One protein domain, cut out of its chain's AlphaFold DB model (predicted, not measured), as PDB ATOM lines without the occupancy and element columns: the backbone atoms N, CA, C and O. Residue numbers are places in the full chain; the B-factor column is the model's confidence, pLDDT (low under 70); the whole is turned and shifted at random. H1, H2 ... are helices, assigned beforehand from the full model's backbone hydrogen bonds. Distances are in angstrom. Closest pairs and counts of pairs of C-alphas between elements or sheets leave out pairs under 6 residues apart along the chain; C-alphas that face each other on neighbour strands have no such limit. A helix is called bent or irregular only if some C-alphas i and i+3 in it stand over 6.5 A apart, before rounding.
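AT A GLANCE: This is residues 201 to 336 of the 338 residues of an uncharacterized protein of Microbacterium sp. Root1433D1 (UniProt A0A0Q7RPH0). Two long helices, H2 and H3, lie side by side as a helical hairpin, and the long arm H1a crosses H3 obliquely, with residues 201 to 219 sticking out free. Where H2 begins and H3 ends, the short arm H1b and the small helix H4 pack together as a little head. The printed part has 136 residues with four named helices, H1, H2, H3 and H4 in chain order, and no named strand; its class is all helix. It is loose, with a radius of gyration of the C-alphas of 20.2 A, and is a rod spanning 65 by 28 by 21 A.

IN THESE COORDINATES: H1, residues 201 to 244, was assigned as one helix by its hydrogen bonds but is bent: C-alphas 234 and 237 are 7.5 A apart. Its arm H1a, residues 201 to 234, starts at C-alpha 201 (135.003, 101.185, 153.377) and is 48.5 A long; it is irregular, with C-alphas 203 and 206 6.6 A apart. The arm H1b, residues 237 to 244, follows at a steep tilt of 52 degrees. H2, residues 249 to 286, is 53.9 A long and starts at C-alpha 249 (152.950, 118.364, 103.519). H3, residues 297 to 324, is 40.1 A long; it is neither bent nor irregular, but only just: C-alphas 300 and 303 are 6.0 A apart. H4, residues 329 to 334, ends at C-alpha 334 (142.166, 134.322, 102.709).

HOW THE PARTS SIT: H1, its arms taken together, is the hub, touching three other helices. Residues 224 to 233 of H1a touch residues 313 to 324 of H3, the same way at a steep tilt of 39 degrees; the closest C-alphas, of Ser 225 and Val 316, are 6.2 A apart. H1a and H2 are close but not clearly touching, with the C-alphas of Val 228 and Val 260 7.6 A apart. H1b and H2 form a helical hairpin at a shallow tilt of 29 degrees, with residues 249 to 252 of H2 touching H1b; the closest C-alphas, of Phe 239 and Val 252, are 6.7 A apart. H1b touches H4, opposite ways at a steep tilt of 48 degrees, with the C-alphas of Ala 240 and Pro 329 closest at 4.7 A. H2 and H3 form the other helical hairpin, at a shallow tilt of 32 degrees, only just short of steep; their closest C-alphas, of Ala 268 and Ala 306, are 4.7 A apart. H3 and H4 are apart. Every O i to N i+4 pair is within hydrogen-bond range in H1b, H2 and H4, against 28 of 30 in H1a and 23 of 24 in H3.

THE WHOLE: The two C-alphas farthest apart, of Gly 289 and Phe 330, are 65.4 A apart. Residues 285 to 290 also stand free. The printed part has no cut; the links H1 to H2 and H3 to H4 are tight, and H2 to H3 is short. The mean pLDDT of the printed part is 84.3, with residues 201 to 203, 289 to 299 and 335 to 336 under 70.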
ATOM      1  N   ILE A 201     134.693  99.759 153.564       60.47
ATOM      2  CA  ILE A 201     135.003 101.185 153.377       60.47
ATOM      3  C   ILE A 201     136.508 101.475 153.208       60.47
ATOM      4  O   ILE A 201     136.863 102.155 152.245       60.47
ATOM      5  N   PHE A 202     137.401 100.967 154.072       66.75
ATOM      6  CA  PHE A 202     138.832 101.254 153.946       66.75
ATOM      7  C   PHE A 202     139.465 100.566 152.731       66.75
ATOM      8  O   PHE A 202     140.245 101.184 152.007       66.75
ATOM      9  N   ALA A 203     139.048  99.331 152.443       68.56
ATOM     10  CA  ALA A 203     139.456  98.593 151.246       68.56
ATOM     11  C   ALA A 203     138.928  99.220 149.938       68.56
ATOM     12  O   ALA A 203     139.507  99.015 148.870       68.56
ATOM     13  N   ILE A 204     137.854 100.014 150.009       78.62
ATOM     14  CA  ILE A 204     137.282 100.740 148.871       78.62
ATOM     15  C   ILE A 204     138.038 102.056 148.594       78.62
ATOM     16  O   ILE A 204     137.999 102.531 147.460       78.62
ATOM     17  N   PHE A 205     138.780 102.645 149.547       82.69
ATOM     18  CA  PHE A 205     139.508 103.906 149.295       82.69
ATOM     19  C   PHE A 205     140.465 103.838 148.099       82.69
ATOM     20  O   PHE A 205     140.381 104.734 147.255       82.69
ATOM     21  N   PRO A 206     141.316 102.801 147.940       81.69
ATOM     22  CA  PRO A 206     142.139 102.664 146.741       81.69
ATOM     23  C   PRO A 206     141.307 102.638 145.454       81.69
ATOM     24  O   PRO A 206     141.703 103.230 144.453       81.69
ATOM     25  N   GLN A 207     140.127 102.013 145.481       85.69
ATOM     26  CA  GLN A 207     139.228 101.950 144.328       85.69
ATOM     27  C   GLN A 207     138.577 103.307 144.034       85.69
ATOM     28  O   GLN A 207     138.526 103.716 142.875       85.69
ATOM     29  N   ILE A 208     138.129 104.044 145.056       88.69
ATOM     30  CA  ILE A 208     137.600 105.409 144.904       88.69
ATOM     31  C   ILE A 208     138.679 106.329 144.333       88.69
ATOM     32  O   ILE A 208     138.416 107.067 143.382       88.69
ATOM     33  N   LEU A 209     139.898 106.262 144.875       87.75
ATOM     34  CA  LEU A 209     141.036 107.034 144.385       87.75
ATOM     35  C   LEU A 209     141.380 106.662 142.942       87.75
ATOM     36  O   LEU A 209     141.618 107.557 142.136       87.75
ATOM     37  N   LEU A 210     141.336 105.376 142.584       88.31
ATOM     38  CA  LEU A 210     141.542 104.918 141.211       88.31
ATOM     39  C   LEU A 210     140.476 105.483 140.265       88.31
ATOM     40  O   LEU A 210     140.817 106.014 139.213       88.31
ATOM     41  N   VAL A 211     139.195 105.425 140.637       93.38
ATOM     42  CA  VAL A 211     138.096 105.984 139.831       93.38
ATOM     43  C   VAL A 211     138.252 107.497 139.672       93.38
ATOM     44  O   VAL A 211     138.128 108.011 138.559       93.38
ATOM     45  N   ALA A 212     138.578 108.212 140.750       92.56
ATOM     46  CA  ALA A 212     138.827 109.650 140.713       92.56
ATOM     47  C   ALA A 212     140.048 109.999 139.842       92.56
ATOM     48  O   ALA A 212     139.998 110.952 139.055       92.56
ATOM     49  N   ALA A 213     141.122 109.208 139.923       88.56
ATOM     50  CA  ALA A 213     142.321 109.361 139.107       88.56
ATOM     51  C   ALA A 213     142.029 109.094 137.624       88.56
ATOM     52  O   ALA A 213     142.389 109.910 136.777       88.56
ATOM     53  N   CYS A 214     141.311 108.015 137.297       90.56
ATOM     54  CA  CYS A 214     140.873 107.710 135.936       90.56
ATOM     55  C   CYS A 214     139.967 108.813 135.373       90.56
ATOM     56  O   CYS A 214     140.185 109.271 134.251       90.56
ATOM     57  N   GLY A 215     138.987 109.285 136.151       94.06
ATOM     58  CA  GLY A 215     138.104 110.381 135.751       94.06
ATOM     59  C   GLY A 215     138.879 111.668 135.463       94.06
ATOM     60  O   GLY A 215     138.708 112.280 134.407       94.06
ATOM     61  N   SER A 216     139.801 112.030 136.355       91.75
ATOM     62  CA  SER A 216     140.681 113.192 136.184       91.75
ATOM     63  C   SER A 216     141.585 113.043 134.961       91.75
ATOM     64  O   SER A 216     141.707 113.977 134.169       91.75
ATOM     65  N   ALA A 217     142.159 111.858 134.739       88.94
ATOM     66  CA  ALA A 217     142.989 111.568 133.573       88.94
ATOM     67  C   ALA A 217     142.206 111.733 132.262       88.94
ATOM     68  O   ALA A 217     142.685 112.392 131.342       88.94
ATOM     69  N   VAL A 218     140.975 111.216 132.179       92.50
ATOM     70  CA  VAL A 218     140.115 111.389 130.995       92.50
ATOM     71  C   VAL A 218     139.835 112.869 130.730       92.50
ATOM     72  O   VAL A 218     139.977 113.325 129.594       92.50
ATOM     73  N   LEU A 219     139.486 113.641 131.764       94.44
ATOM     74  CA  LEU A 219     139.255 115.081 131.629       94.44
ATOM     75  C   LEU A 219     140.510 115.814 131.139       94.44
ATOM     76  O   LEU A 219     140.422 116.634 130.223       94.44
ATOM     77  N   LEU A 220     141.682 115.482 131.685       90.38
ATOM     78  CA  LEU A 220     142.957 116.054 131.256       90.38
ATOM     79  C   LEU A 220     143.265 115.728 129.791       90.38
ATOM     80  O   LEU A 220     143.615 116.632 129.033       90.38
ATOM     81  N   LEU A 221     143.068 114.482 129.352       90.62
ATOM     82  CA  LEU A 221     143.271 114.080 127.956       90.62
ATOM     83  C   LEU A 221     142.339 114.838 126.995       90.62
ATOM     84  O   LEU A 221     142.761 115.251 125.910       90.62
ATOM     85  N   LEU A 222     141.084 115.077 127.388       92.62
ATOM     86  CA  LEU A 222     140.144 115.880 126.601       92.62
ATOM     87  C   LEU A 222     140.594 117.341 126.487       92.62
ATOM     88  O   LEU A 222     140.567 117.910 125.392       92.62
ATOM     89  N   GLN A 223     141.033 117.941 127.593       92.38
ATOM     90  CA  GLN A 223     141.520 119.322 127.608       92.38
ATOM     91  C   GLN A 223     142.807 119.471 126.802       92.38
ATOM     92  O   GLN A 223     142.932 120.401 126.008       92.38
ATOM     93  N   LEU A 224     143.719 118.510 126.919       90.31
ATOM     94  CA  LEU A 224     144.958 118.470 126.156       90.31
ATOM     95  C   LEU A 224     144.689 118.334 124.654       90.31
ATOM     96  O   LEU A 224     145.267 119.057 123.847       90.31
ATOM     97  N   SER A 225     143.730 117.487 124.271       91.12
ATOM     98  CA  SER A 225     143.293 117.353 122.878       91.12
ATOM     99  C   SER A 225     142.739 118.665 122.314       91.12
ATOM    100  O   SER A 225     143.087 119.062 121.198       91.12
ATOM    101  N   ARG A 226     141.917 119.380 123.095       91.56
ATOM    102  CA  ARG A 226     141.407 120.711 122.726       91.56
ATOM    103  C   ARG A 226     142.528 121.742 122.621       91.56
ATOM    104  O   ARG A 226     142.544 122.499 121.657       91.56
ATOM    105  N   ALA A 227     143.469 121.746 123.563       90.44
ATOM    106  CA  ALA A 227     144.599 122.670 123.575       90.44
ATOM    107  C   ALA A 227     145.509 122.477 122.352       90.44
ATOM    108  O   ALA A 227     145.821 123.448 121.663       90.44
ATOM    109  N   VAL A 228     145.865 121.229 122.024       90.06
ATOM    110  CA  VAL A 228     146.668 120.904 120.834       90.06
ATOM    111  C   VAL A 228     145.945 121.342 119.562       90.06
ATOM    112  O   VAL A 228     146.531 122.033 118.734       90.06
ATOM    113  N   ARG A 229     144.656 121.007 119.409       88.81
ATOM    114  CA  ARG A 229     143.870 121.420 118.230       88.81
ATOM    115  C   ARG A 229     143.776 122.936 118.103       88.81
ATOM    116  O   ARG A 229     144.079 123.461 117.038       88.81
ATOM    117  N   GLY A 230     143.431 123.630 119.186       87.88
ATOM    118  CA  GLY A 230     143.328 125.087 119.191       87.88
ATOM    119  C   GLY A 230     144.663 125.774 118.893       87.88
ATOM    120  O   GLY A 230     144.692 126.773 118.178       87.88
ATOM    121  N   SER A 231     145.779 125.223 119.380       88.62
ATOM    122  CA  SER A 231     147.124 125.705 119.046       88.62
ATOM    123  C   SER A 231     147.417 125.563 117.546       88.62
ATOM    124  O   SER A 231     147.831 126.525 116.897       88.62
ATOM    125  N   LEU A 232     147.110 124.397 116.965       88.31
ATOM    126  CA  LEU A 232     147.301 124.144 115.534       88.31
ATOM    127  C   LEU A 232     146.413 125.024 114.654       88.31
ATOM    128  O   LEU A 232     146.881 125.523 113.638       88.31
ATOM    129  N   GLU A 233     145.156 125.244 115.036       86.75
ATOM    130  CA  GLU A 233     144.233 126.114 114.299       86.75
ATOM    131  C   GLU A 233     144.709 127.571 114.287       86.75
ATOM    132  O   GLU A 233     144.692 128.220 113.241       86.75
ATOM    133  N   ARG A 234     145.215 128.080 115.420       87.25
ATOM    134  CA  ARG A 234     145.762 129.446 115.506       87.25
ATOM    135  C   ARG A 234     146.962 129.653 114.582       87.25
ATOM    136  O   ARG A 234     147.083 130.737 114.009       87.25
ATOM    137  N   ARG A 235     147.795 128.616 114.431       87.50
ATOM    138  CA  ARG A 235     149.022 128.603 113.613       87.50
ATOM    139  C   ARG A 235     148.825 128.018 112.210       87.50
ATOM    140  O   ARG A 235     149.762 127.987 111.418       87.50
ATOM    141  N   ALA A 236     147.610 127.607 111.849       85.81
ATOM    142  CA  ALA A 236     147.300 127.080 110.521       85.81
ATOM    143  C   ALA A 236     147.703 128.026 109.367       85.81
ATOM    144  O   ALA A 236     148.215 127.522 108.364       85.81
ATOM    145  N   PRO A 237     147.571 129.366 109.485       86.06
ATOM    146  CA  PRO A 237     148.047 130.285 108.452       86.06
ATOM    147  C   PRO A 237     149.570 130.274 108.280       86.06
ATOM    148  O   PRO A 237     150.047 130.323 107.151       86.06
ATOM    149  N   GLU A 238     150.338 130.148 109.368       89.56
ATOM    150  CA  GLU A 238     151.806 130.036 109.314       89.56
ATOM    151  C   GLU A 238     152.211 128.783 108.525       89.56
ATOM    152  O   GLU A 238     153.049 128.834 107.625       89.56
ATOM    153  N   PHE A 239     151.542 127.658 108.792       87.94
ATOM    154  CA  PHE A 239     151.771 126.407 108.068       87.94
ATOM    155  C   PHE A 239     151.337 126.475 106.598       87.94
ATOM    156  O   PHE A 239     151.973 125.860 105.738       87.94
ATOM    157  N   ALA A 240     150.276 127.224 106.287       86.38
ATOM    158  CA  ALA A 240     149.846 127.461 104.914       86.38
ATOM    159  C   ALA A 240     150.869 128.310 104.138       86.38
ATOM    160  O   ALA A 240     151.197 127.965 103.003       86.38
ATOM    161  N   LEU A 241     151.440 129.347 104.761       89.81
ATOM    162  CA  LEU A 241     152.505 130.168 104.173       89.81
ATOM    163  C   LEU A 241     153.761 129.345 103.856       89.81
ATOM    164  O   LEU A 241     154.300 129.454 102.754       89.81
ATOM    165  N   LEU A 242     154.179 128.457 104.766       89.94
ATOM    166  CA  LEU A 242     155.310 127.550 104.524       89.94
ATOM    167  C   LEU A 242     155.075 126.649 103.302       89.94
ATOM    168  O   LEU A 242     155.977 126.462 102.484       89.94
ATOM    169  N   ARG A 243     153.850 126.136 103.126       88.44
ATOM    170  CA  ARG A 243     153.488 125.339 101.940       88.44
ATOM    171  C   ARG A 243     153.517 126.151 100.649       88.44
ATOM    172  O   ARG A 243     153.922 125.614  99.624       88.44
ATOM    173  N   ILE A 244     153.119 127.423 100.693       90.19
ATOM    174  CA  ILE A 244     153.209 128.332  99.537       90.19
ATOM    175  C   ILE A 244     154.679 128.563  99.152       90.19
ATOM    176  O   ILE A 244     154.994 128.654  97.971       90.19
ATOM    177  N   HIS A 245     155.590 128.587 100.127       90.12
ATOM    178  CA  HIS A 245     157.041 128.695  99.910       90.12
ATOM    179  C   HIS A 245     157.724 127.367  99.525       90.12
ATOM    180  O   HIS A 245     158.950 127.283  99.511       90.12
ATOM    181  N   GLY A 246     156.954 126.325  99.193       90.06
ATOM    182  CA  GLY A 246     157.480 125.072  98.645       90.06
ATOM    183  C   GLY A 246     157.731 123.963  99.667       90.06
ATOM    184  O   GLY A 246     158.212 122.898  99.281       90.06
ATOM    185  N   TRP A 247     157.380 124.148 100.945       92.69
ATOM    186  CA  TRP A 247     157.459 123.057 101.922       92.69
ATOM    187  C   TRP A 247     156.433 121.972 101.612       92.69
ATOM    188  O   TRP A 247     155.253 122.248 101.356       92.69
ATOM    189  N   THR A 248     156.848 120.707 101.691       90.12
ATOM    190  CA  THR A 248     155.923 119.603 101.453       90.12
ATOM    191  C   THR A 248     154.996 119.403 102.652       90.12
ATOM    192  O   THR A 248     155.285 119.758 103.795       90.12
ATOM    193  N   SER A 249     153.856 118.743 102.423       86.19
ATOM    194  CA  SER A 249     152.950 118.364 103.519       86.19
ATOM    195  C   SER A 249     153.586 117.396 104.522       86.19
ATOM    196  O   SER A 249     153.038 117.215 105.607       86.19
ATOM    197  N   ARG A 250     154.688 116.725 104.159       88.25
ATOM    198  CA  ARG A 250     155.444 115.856 105.064       88.25
ATOM    199  C   ARG A 250     156.307 116.702 106.003       88.25
ATOM    200  O   ARG A 250     156.242 116.482 107.208       88.25
ATOM    201  N   ASP A 251     156.999 117.706 105.476       90.50
ATOM    202  CA  ASP A 251     157.887 118.585 106.253       90.50
ATOM    203  C   ASP A 251     157.104 119.364 107.313       90.50
ATOM    204  O   ASP A 251     157.466 119.376 108.488       90.50
ATOM    205  N   VAL A 252     155.941 119.903 106.931       89.25
ATOM    206  CA  VAL A 252     155.043 120.600 107.863       89.25
ATOM    207  C   VAL A 252     154.508 119.659 108.954       89.25
ATOM    208  O   VAL A 252     154.406 120.060 110.111       89.25
ATOM    209  N   LYS A 253     154.208 118.389 108.635       88.06
ATOM    210  CA  LYS A 253     153.778 117.395 109.642       88.06
ATOM    211  C   LYS A 253     154.894 117.038 110.618       88.06
ATOM    212  O   LYS A 253     154.605 116.892 111.801       88.06
ATOM    213  N   HIS A 254     156.131 116.885 110.144       89.88
ATOM    214  CA  HIS A 254     157.274 116.623 111.020       89.88
ATOM    215  C   HIS A 254     157.554 117.803 111.944       89.88
ATOM    216  O   HIS A 254     157.748 117.588 113.137       89.88
ATOM    217  N   LEU A 255     157.492 119.031 111.424       91.12
ATOM    218  CA  LEU A 255     157.653 120.240 112.228       91.12
ATOM    219  C   LEU A 255     156.592 120.320 113.336       91.12
ATOM    220  O   LEU A 255     156.929 120.489 114.502       91.12
ATOM    221  N   ILE A 256     155.319 120.118 112.980       90.88
ATOM    222  CA  ILE A 256     154.202 120.087 113.934       90.88
ATOM    223  C   ILE A 256     154.377 118.973 114.978       90.88
ATOM    224  O   ILE A 256     154.116 119.184 116.161       90.88
ATOM    225  N   ALA A 257     154.793 117.777 114.556       88.88
ATOM    226  CA  ALA A 257     155.001 116.655 115.464       88.88
ATOM    227  C   ALA A 257     156.137 116.930 116.458       88.88
ATOM    228  O   ALA A 257     155.981 116.620 117.635       88.88
ATOM    229  N   LEU A 258     157.238 117.537 116.003       89.69
ATOM    230  CA  LEU A 258     158.380 117.880 116.849       89.69
ATOM    231  C   LEU A 258     158.029 118.985 117.851       89.69
ATOM    232  O   LEU A 258     158.344 118.846 119.029       89.69
ATOM    233  N   ASP A 259     157.323 120.027 117.411       89.38
ATOM    234  CA  ASP A 259     156.870 121.123 118.274       89.38
ATOM    235  C   ASP A 259     155.927 120.612 119.378       89.38
ATOM    236  O   ASP A 259     156.136 120.847 120.569       89.38
ATOM    237  N   VAL A 260     154.932 119.800 118.998       90.56
ATOM    238  CA  VAL A 260     153.997 119.203 119.961       90.56
ATOM    239  C   VAL A 260     154.698 118.210 120.888       90.56
ATOM    240  O   VAL A 260     154.412 118.210 122.084       90.56
ATOM    241  N   ALA A 261     155.610 117.375 120.382       88.19
ATOM    242  CA  ALA A 261     156.357 116.431 121.209       88.19
ATOM    243  C   ALA A 261     157.236 117.156 122.237       88.19
ATOM    244  O   ALA A 261     157.161 116.838 123.418       88.19
ATOM    245  N   ALA A 262     158.004 118.166 121.818       89.81
ATOM    246  CA  ALA A 262     158.862 118.937 122.713       89.81
ATOM    247  C   ALA A 262     158.046 119.686 123.777       89.81
ATOM    248  O   ALA A 262     158.335 119.576 124.970       89.81
ATOM    249  N   GLY A 263     156.983 120.388 123.365       90.50
ATOM    250  CA  GLY A 263     156.121 121.130 124.285       90.50
ATOM    251  C   GLY A 263     155.387 120.226 125.277       90.50
ATOM    252  O   GLY A 263     155.317 120.537 126.466       90.50
ATOM    253  N   SER A 264     154.870 119.082 124.816       90.81
ATOM    254  CA  SER A 264     154.169 118.130 125.688       90.81
ATOM    255  C   SER A 264     155.107 117.367 126.617       90.81
ATOM    256  O   SER A 264     154.742 117.181 127.772       90.81
ATOM    257  N   LEU A 265     156.312 116.990 126.175       91.06
ATOM    258  CA  LEU A 265     157.325 116.386 127.046       91.06
ATOM    259  C   LEU A 265     157.748 117.353 128.151       91.06
ATOM    260  O   LEU A 265     157.716 116.983 129.321       91.06
ATOM    261  N   ALA A 266     158.087 118.597 127.801       91.00
ATOM    262  CA  ALA A 266     158.492 119.603 128.780       91.00
ATOM    263  C   ALA A 266     157.365 119.907 129.779       91.00
ATOM    264  O   ALA A 266     157.587 119.910 130.990       91.00
ATOM    265  N   GLY A 267     156.140 120.103 129.280       90.94
ATOM    266  CA  GLY A 267     154.972 120.359 130.120       90.94
ATOM    267  C   GLY A 267     154.610 119.177 131.022       90.94
ATOM    268  O   GLY A 267     154.334 119.373 132.202       90.94
ATOM    269  N   ALA A 268     154.646 117.948 130.497       90.38
ATOM    270  CA  ALA A 268     154.321 116.755 131.271       90.38
ATOM    271  C   ALA A 268     155.394 116.445 132.318       90.38
ATOM    272  O   ALA A 268     155.050 116.098 133.443       90.38
ATOM    273  N   PHE A 269     156.673 116.634 131.988       90.31
ATOM    274  CA  PHE A 269     157.764 116.475 132.945       90.31
ATOM    275  C   PHE A 269     157.668 117.507 134.075       90.31
ATOM    276  O   PHE A 269     157.705 117.140 135.247       90.31
ATOM    277  N   GLY A 270     157.460 118.785 133.737       90.62
ATOM    278  CA  GLY A 270     157.282 119.848 134.727       90.62
ATOM    279  C   GLY A 270     156.051 119.636 135.613       90.62
ATOM    280  O   GLY A 270     156.136 119.769 136.831       90.62
ATOM    281  N   GLY A 271     154.920 119.244 135.020       89.38
ATOM    282  CA  GLY A 271     153.689 118.955 135.756       89.38
ATOM    283  C   GLY A 271     153.807 117.732 136.669       89.38
ATOM    284  O   GLY A 271     153.368 117.784 137.814       89.38
ATOM    285  N   ALA A 272     154.433 116.653 136.194       87.38
ATOM    286  CA  ALA A 272     154.658 115.449 136.987       87.38
ATOM    287  C   ALA A 272     155.611 115.719 138.158       87.38
ATOM    288  O   ALA A 272     155.313 115.323 139.282       87.38
ATOM    289  N   LEU A 273     156.701 116.460 137.928       87.31
ATOM    290  CA  LEU A 273     157.625 116.866 138.987       87.31
ATOM    291  C   LEU A 273     156.923 117.732 140.042       87.31
ATOM    292  O   LEU A 273     157.071 117.487 141.236       87.31
ATOM    293  N   ALA A 274     156.119 118.710 139.616       89.62
ATOM    294  CA  ALA A 274     155.341 119.538 140.533       89.62
ATOM    295  C   ALA A 274     154.326 118.708 141.334       89.62
ATOM    296  O   ALA A 274     154.218 118.878 142.546       89.62
ATOM    297  N   GLY A 275     153.615 117.781 140.685       87.19
ATOM    298  CA  GLY A 275     152.648 116.901 141.342       87.19
ATOM    299  C   GLY A 275     153.289 115.994 142.393       87.19
ATOM    300  O   GLY A 275     152.778 115.897 143.505       87.19
ATOM    301  N   VAL A 276     154.437 115.390 142.070       85.31
ATOM    302  CA  VAL A 276     155.218 114.566 143.006       85.31
ATOM    303  C   VAL A 276     155.700 115.401 144.195       85.31
ATOM    304  O   VAL A 276     155.511 114.990 145.338       85.31
ATOM    305  N   SER A 277     156.243 116.595 143.950       85.06
ATOM    306  CA  SER A 277     156.704 117.503 145.010       85.06
ATOM    307  C   SER A 277     155.572 118.002 145.910       85.06
ATOM    308  O   SER A 277     155.747 118.114 147.118       85.06
ATOM    309  N   ILE A 278     154.389 118.287 145.364       89.06
ATOM    310  CA  ILE A 278     153.231 118.689 146.175       89.06
ATOM    311  C   ILE A 278     152.701 117.494 146.977       89.06
ATOM    312  O   ILE A 278     152.408 117.636 148.161       89.06
ATOM    313  N   GLY A 279     152.622 116.309 146.364       85.94
ATOM    314  CA  GLY A 279     152.213 115.081 147.047       85.94
ATOM    315  C   GLY A 279     153.142 114.725 148.208       85.94
ATOM    316  O   GLY A 279     152.666 114.401 149.292       85.94
ATOM    317  N   ALA A 280     154.454 114.875 148.012       83.44
ATOM    318  CA  ALA A 280     155.466 114.753 149.060       83.44
ATOM    319  C   ALA A 280     155.161 115.628 150.275       83.44
ATOM    320  O   ALA A 280     155.116 115.144 151.403       83.44
ATOM    321  N   LEU A 281     154.951 116.923 150.023       85.31
ATOM    322  CA  LEU A 281     154.694 117.910 151.063       85.31
ATOM    323  C   LEU A 281     153.403 117.595 151.819       85.31
ATOM    324  O   LEU A 281     153.371 117.726 153.037       85.31
ATOM    325  N   LEU A 282     152.365 117.134 151.116       86.12
ATOM    326  CA  LEU A 282     151.114 116.715 151.745       86.12
ATOM    327  C   LEU A 282     151.302 115.493 152.651       86.12
ATOM    328  O   LEU A 282     150.765 115.493 153.750       86.12
ATOM    329  N   VAL A 283     152.077 114.483 152.239       83.81
ATOM    330  CA  VAL A 283     152.348 113.302 153.083       83.81
ATOM    331  C   VAL A 283     153.068 113.707 154.365       83.81
ATOM    332  O   VAL A 283     152.617 113.355 155.449       83.81
ATOM    333  N   VAL A 284     154.131 114.508 154.246       83.50
ATOM    334  CA  VAL A 284     154.905 114.983 155.404       83.50
ATOM    335  C   VAL A 284     154.045 115.837 156.343       83.50
ATOM    336  O   VAL A 284     154.187 115.741 157.557       83.50
ATOM    337  N   ALA A 285     153.146 116.662 155.798       86.12
ATOM    338  CA  ALA A 285     152.286 117.532 156.596       86.12
ATOM    339  C   ALA A 285     151.128 116.792 157.288       86.12
ATOM    340  O   ALA A 285     150.736 117.185 158.384       86.12
ATOM    341  N   LEU A 286     150.550 115.766 156.651       85.00
ATOM    342  CA  LEU A 286     149.374 115.057 157.174       85.00
ATOM    343  C   LEU A 286     149.731 113.840 158.032       85.00
ATOM    344  O   LEU A 286     148.919 113.445 158.864       85.00
ATOM    345  N   VAL A 287     150.902 113.232 157.823       82.69
ATOM    346  CA  VAL A 287     151.325 112.018 158.532       82.69
ATOM    347  C   VAL A 287     152.756 112.203 159.048       82.69
ATOM    348  O   VAL A 287     153.710 111.717 158.430       82.69
ATOM    349  N   PRO A 288     152.938 112.945 160.159       73.50
ATOM    350  CA  PRO A 288     154.257 113.134 160.749       73.50
ATOM    351  C   PRO A 288     154.856 111.773 161.138       73.50
ATOM    352  O   PRO A 288     154.186 110.951 161.754       73.50
ATOM    353  N   GLY A 289     156.107 111.525 160.739       67.50
ATOM    354  CA  GLY A 289     156.827 110.270 161.007       67.50
ATOM    355  C   GLY A 289     156.858 109.265 159.849       67.50
ATOM    356  O   GLY A 289     157.688 108.362 159.862       67.50
ATOM    357  N   VAL A 290     156.045 109.434 158.799       69.75
ATOM    358  CA  VAL A 290     156.116 108.575 157.604       69.75
ATOM    359  C   VAL A 290     157.050 109.191 156.565       69.75
ATOM    360  O   VAL A 290     156.798 110.276 156.036       69.75
ATOM    361  N   ALA A 291     158.129 108.475 156.232       67.31
ATOM    362  CA  ALA A 291     158.993 108.852 155.122       67.31
ATOM    363  C   ALA A 291     158.188 108.789 153.810       67.31
ATOM    364  O   ALA A 291     157.622 107.741 153.481       67.31
ATOM    365  N   PRO A 292     158.106 109.882 153.036       65.00
ATOM    366  CA  PRO A 292     157.334 109.867 151.808       65.00
ATOM    367  C   PRO A 292     157.976 108.892 150.803       65.00
ATOM    368  O   PRO A 292     159.195 108.930 150.612       65.00
ATOM    369  N   PRO A 293     157.191 108.060 150.089       59.53
ATOM    370  CA  PRO A 293     157.695 107.014 149.182       59.53
ATOM    371  C   PRO A 293     158.327 107.553 147.878       59.53
ATOM    372  O   PRO A 293     158.402 106.861 146.866       59.53
ATOM    373  N   LEU A 294     158.792 108.802 147.886       58.53
ATOM    374  CA  LEU A 294     159.195 109.618 146.741       58.53
ATOM    375  C   LEU A 294     160.295 109.026 145.864       58.53
ATOM    376  O   LEU A 294     160.381 109.377 144.688       58.53
ATOM    377  N   VAL A 295     161.157 108.179 146.421       55.62
ATOM    378  CA  VAL A 295     162.473 107.949 145.821       55.62
ATOM    379  C   VAL A 295     162.437 106.894 144.713       55.62
ATOM    380  O   VAL A 295     163.085 107.087 143.687       55.62
ATOM    381  N   LEU A 296     161.652 105.819 144.855       52.03
ATOM    382  CA  LEU A 296     161.663 104.722 143.875       52.03
ATOM    383  C   LEU A 296     160.477 104.757 142.903       52.03
ATOM    384  O   LEU A 296     160.653 104.606 141.694       52.03
ATOM    385  N   THR A 297     159.264 104.998 143.405       60.75
ATOM    386  CA  THR A 297     158.052 105.011 142.571       60.75
ATOM    387  C   THR A 297     157.938 106.302 141.763       60.75
ATOM    388  O   THR A 297     157.613 106.253 140.578       60.75
ATOM    389  N   GLY A 298     158.288 107.451 142.351       62.16
ATOM    390  CA  GLY A 298     158.278 108.751 141.671       62.16
ATOM    391  C   GLY A 298     159.295 108.850 140.529       62.16
ATOM    392  O   GLY A 298     158.957 109.328 139.444       62.16
ATOM    393  N   ALA A 299     160.515 108.342 140.733       69.75
ATOM    394  CA  ALA A 299     161.607 108.440 139.761       69.75
ATOM    395  C   ALA A 299     161.314 107.715 138.435       69.75
ATOM    396  O   ALA A 299     161.694 108.202 137.371       69.75
ATOM    397  N   LEU A 300     160.605 106.582 138.486       76.06
ATOM    398  CA  LEU A 300     160.178 105.846 137.293       76.06
ATOM    399  C   LEU A 300     158.819 106.322 136.761       76.06
ATOM    400  O   LEU A 300     158.618 106.360 135.547       76.06
ATOM    401  N   ALA A 301     157.894 106.730 137.634       79.38
ATOM    402  CA  ALA A 301     156.564 107.161 137.211       79.38
ATOM    403  C   ALA A 301     156.589 108.473 136.411       79.38
ATOM    404  O   ALA A 301     155.858 108.594 135.430       79.38
ATOM    405  N   VAL A 302     157.440 109.438 136.782       85.25
ATOM    406  CA  VAL A 302     157.549 110.743 136.099       85.25
ATOM    407  C   VAL A 302     157.921 110.613 134.613       85.25
ATOM    408  O   VAL A 302     157.159 111.113 133.779       85.25
ATOM    409  N   PRO A 303     159.031 109.949 134.224       86.25
ATOM    410  CA  PRO A 303     159.395 109.826 132.814       86.25
ATOM    411  C   PRO A 303     158.387 108.982 132.026       86.25
ATOM    412  O   PRO A 303     158.086 109.316 130.880       86.25
ATOM    413  N   VAL A 304     157.815 107.934 132.633       87.75
ATOM    414  CA  VAL A 304     156.789 107.100 131.987       87.75
ATOM    415  C   VAL A 304     155.522 107.911 131.717       87.75
ATOM    416  O   VAL A 304     155.022 107.910 130.592       87.75
ATOM    417  N   LEU A 305     155.025 108.657 132.705       85.62
ATOM    418  CA  LEU A 305     153.843 109.501 132.546       85.62
ATOM    419  C   LEU A 305     154.084 110.599 131.502       85.62
ATOM    420  O   LEU A 305     153.231 110.824 130.642       85.62
ATOM    421  N   ALA A 306     155.257 111.237 131.530       87.81
ATOM    422  CA  ALA A 306     155.626 112.247 130.544       87.81
ATOM    423  C   ALA A 306     155.639 111.680 129.117       87.81
ATOM    424  O   ALA A 306     155.089 112.296 128.201       87.81
ATOM    425  N   LEU A 307     156.194 110.479 128.936       89.81
ATOM    426  CA  LEU A 307     156.212 109.787 127.651       89.81
ATOM    427  C   LEU A 307     154.799 109.437 127.165       89.81
ATOM    428  O   LEU A 307     154.480 109.668 125.999       89.81
ATOM    429  N   VAL A 308     153.937 108.918 128.046       90.06
ATOM    430  CA  VAL A 308     152.543 108.573 127.715       90.06
ATOM    431  C   VAL A 308     151.762 109.813 127.276       90.06
ATOM    432  O   VAL A 308     151.078 109.785 126.248       90.06
ATOM    433  N   VAL A 309     151.897 110.923 128.007       89.50
ATOM    434  CA  VAL A 309     151.244 112.198 127.670       89.50
ATOM    435  C   VAL A 309     151.762 112.744 126.337       89.50
ATOM    436  O   VAL A 309     150.966 113.164 125.494       89.50
ATOM    437  N   ALA A 310     153.075 112.689 126.106       88.88
ATOM    438  CA  ALA A 310     153.672 113.131 124.851       88.88
ATOM    439  C   ALA A 310     153.214 112.287 123.655       88.88
ATOM    440  O   ALA A 310     152.851 112.835 122.610       88.88
ATOM    441  N   LEU A 311     153.156 110.961 123.814       91.31
ATOM    442  CA  LEU A 311     152.660 110.050 122.785       91.31
ATOM    443  C   LEU A 311     151.192 110.342 122.450       91.31
ATOM    444  O   LEU A 311     150.830 110.419 121.274       91.31
ATOM    445  N   PHE A 312     150.355 110.571 123.464       92.38
ATOM    446  CA  PHE A 312     148.958 110.951 123.260       92.38
ATOM    447  C   PHE A 312     148.830 112.275 122.492       92.38
ATOM    448  O   PHE A 312     148.110 112.346 121.492       92.38
ATOM    449  N   CYS A 313     149.569 113.312 122.901       91.12
ATOM    450  CA  CYS A 313     149.631 114.596 122.198       91.12
ATOM    451  C   CYS A 313     150.051 114.444 120.737       91.12
ATOM    452  O   CYS A 313     149.455 115.056 119.847       91.12
ATOM    453  N   LEU A 314     151.052 113.601 120.480       90.19
ATOM    454  CA  LEU A 314     151.548 113.321 119.142       90.19
ATOM    455  C   LEU A 314     150.471 112.651 118.282       90.19
ATOM    456  O   LEU A 314     150.236 113.087 117.156       90.19
ATOM    457  N   VAL A 315     149.745 111.662 118.815       91.12
ATOM    458  CA  VAL A 315     148.617 111.026 118.110       91.12
ATOM    459  C   VAL A 315     147.532 112.051 117.776       91.12
ATOM    460  O   VAL A 315     147.089 112.125 116.625       91.12
ATOM    461  N   VAL A 316     147.130 112.887 118.740       90.00
ATOM    462  CA  VAL A 316     146.124 113.934 118.506       90.00
ATOM    463  C   VAL A 316     146.596 114.924 117.441       90.00
ATOM    464  O   VAL A 316     145.826 115.265 116.540       90.00
ATOM    465  N   SER A 317     147.859 115.342 117.502       89.81
ATOM    466  CA  SER A 317     148.476 116.254 116.538       89.81
ATOM    467  C   SER A 317     148.526 115.661 115.128       89.81
ATOM    468  O   SER A 317     148.160 116.324 114.154       89.81
ATOM    469  N   VAL A 318     148.871 114.379 114.981       88.44
ATOM    470  CA  VAL A 318     148.852 113.678 113.686       88.44
ATOM    471  C   VAL A 318     147.433 113.616 113.113       88.44
ATOM    472  O   VAL A 318     147.232 113.857 111.921       88.44
ATOM    473  N   VAL A 319     146.425 113.325 113.938       87.94
ATOM    474  CA  VAL A 319     145.022 113.290 113.492       87.94
ATOM    475  C   VAL A 319     144.532 114.685 113.093       87.94
ATOM    476  O   VAL A 319     143.899 114.834 112.044       87.94
ATOM    477  N   ALA A 320     144.841 115.709 113.889       84.38
ATOM    478  CA  ALA A 320     144.445 117.090 113.629       84.38
ATOM    479  C   ALA A 320     145.133 117.658 112.376       84.38
ATOM    480  O   ALA A 320     144.461 118.171 111.480       84.38
ATOM    481  N   SER A 321     146.449 117.477 112.249       83.12
ATOM    482  CA  SER A 321     147.232 117.930 111.090       83.12
ATOM    483  C   SER A 321     146.796 117.254 109.790       83.12
ATOM    484  O   SER A 321     146.722 117.908 108.751       83.12
ATOM    485  N   ARG A 322     146.419 115.965 109.817       84.38
ATOM    486  CA  ARG A 322     145.836 115.278 108.648       84.38
ATOM    487  C   ARG A 322     144.541 115.923 108.165       84.38
ATOM    488  O   ARG A 322     144.277 115.865 106.967       84.38
ATOM    489  N   ARG A 323     143.727 116.487 109.061       78.94
ATOM    490  CA  ARG A 323     142.494 117.198 108.691       78.94
ATOM    491  C   ARG A 323     142.808 118.598 108.170       78.94
ATOM    492  O   ARG A 323     142.363 118.931 107.081       78.94
ATOM    493  N   ALA A 324     143.629 119.359 108.891       74.69
ATOM    494  CA  ALA A 324     143.974 120.734 108.527       74.69
ATOM    495  C   ALA A 324     144.716 120.833 107.181       74.69
ATOM    496  O   ALA A 324     144.426 121.704 106.371       74.69
ATOM    497  N   LEU A 325     145.632 119.901 106.895       76.19
ATOM    498  CA  LEU A 325     146.457 119.934 105.678       76.19
ATOM    499  C   LEU A 325     145.745 119.433 104.411       76.19
ATOM    500  O   LEU A 325     146.339 119.486 103.332       76.19
ATOM    501  N   LYS A 326     144.508 118.932 104.524       78.88
ATOM    502  CA  LYS A 326     143.662 118.621 103.358       78.88
ATOM    503  C   LYS A 326     143.025 119.870 102.750       78.88
ATOM    504  O   LYS A 326     142.645 119.827 101.586       78.88
ATOM    505  N   THR A 327     142.906 120.948 103.518       76.69
ATOM    506  CA  THR A 327     142.352 122.218 103.047       76.69
ATOM    507  C   THR A 327     143.367 122.939 102.161       76.69
ATOM    508  O   THR A 327     144.574 122.873 102.411       76.69
ATOM    509  N   ASP A 328     142.883 123.616 101.120       78.69
ATOM    510  CA  ASP A 328     143.729 124.409 100.229       78.69
ATOM    511  C   ASP A 328     144.450 125.525 101.024       78.69
ATOM    512  O   ASP A 328     143.802 126.263 101.787       78.69
ATOM    513  N   PRO A 329     145.785 125.654 100.892       76.44
ATOM    514  CA  PRO A 329     146.549 126.675 101.602       76.44
ATOM    515  C   PRO A 329     146.096 128.105 101.270       76.44
ATOM    516  O   PRO A 329     146.079 128.943 102.169       76.44
ATOM    517  N   PHE A 330     145.661 128.393 100.040       74.69
ATOM    518  CA  PHE A 330     145.226 129.737  99.642       74.69
ATOM    519  C   PHE A 330     143.897 130.136 100.290       74.69
ATOM    520  O   PHE A 330     143.740 131.270 100.744       74.69
ATOM    521  N   ILE A 331     142.960 129.188 100.408       75.25
ATOM    522  CA  ILE A 331     141.666 129.412 101.073       75.25
ATOM    523  C   ILE A 331     141.875 129.686 102.566       75.25
ATOM    524  O   ILE A 331     141.235 130.570 103.129       75.25
ATOM    525  N   THR A 332     142.812 128.970 103.189       76.12
ATOM    526  CA  THR A 332     143.114 129.090 104.625       76.12
ATOM    527  C   THR A 332     143.724 130.451 104.985       76.12
ATOM    528  O   THR A 332     143.453 130.989 106.057       76.12
ATOM    529  N   VAL A 333     144.533 131.031 104.092       75.31
ATOM    530  CA  VAL A 333     145.111 132.374 104.280       75.31
ATOM    531  C   VAL A 333     144.059 133.466 104.046       75.31
ATOM    532  O   VAL A 333     143.998 134.423 104.816       75.31
ATOM    533  N   MET A 334     143.189 133.316 103.038       72.94
ATOM    534  CA  MET A 334     142.166 134.322 102.709       72.94
ATOM    535  C   MET A 334     140.948 134.326 103.646       72.94
ATOM    536  O   MET A 334     140.302 135.361 103.801       72.94
ATOM    537  N   SER A 335     140.621 133.219 104.318       69.25
ATOM    538  CA  SER A 335     139.450 133.142 105.206       69.25
ATOM    539  C   SER A 335     139.572 133.940 106.513       69.25
ATOM    540  O   SER A 335     138.611 133.984 107.273       69.25
ATOM    541  N   ARG A 336     140.735 134.542 106.805       59.59
ATOM    542  CA  ARG A 336     140.996 135.324 108.032       59.59
ATOM    543  C   ARG A 336     141.177 136.828 107.777       59.59
ATOM    544  O   ARG A 336     141.363 137.577 108.728       59.59
TER     545      ARG A 336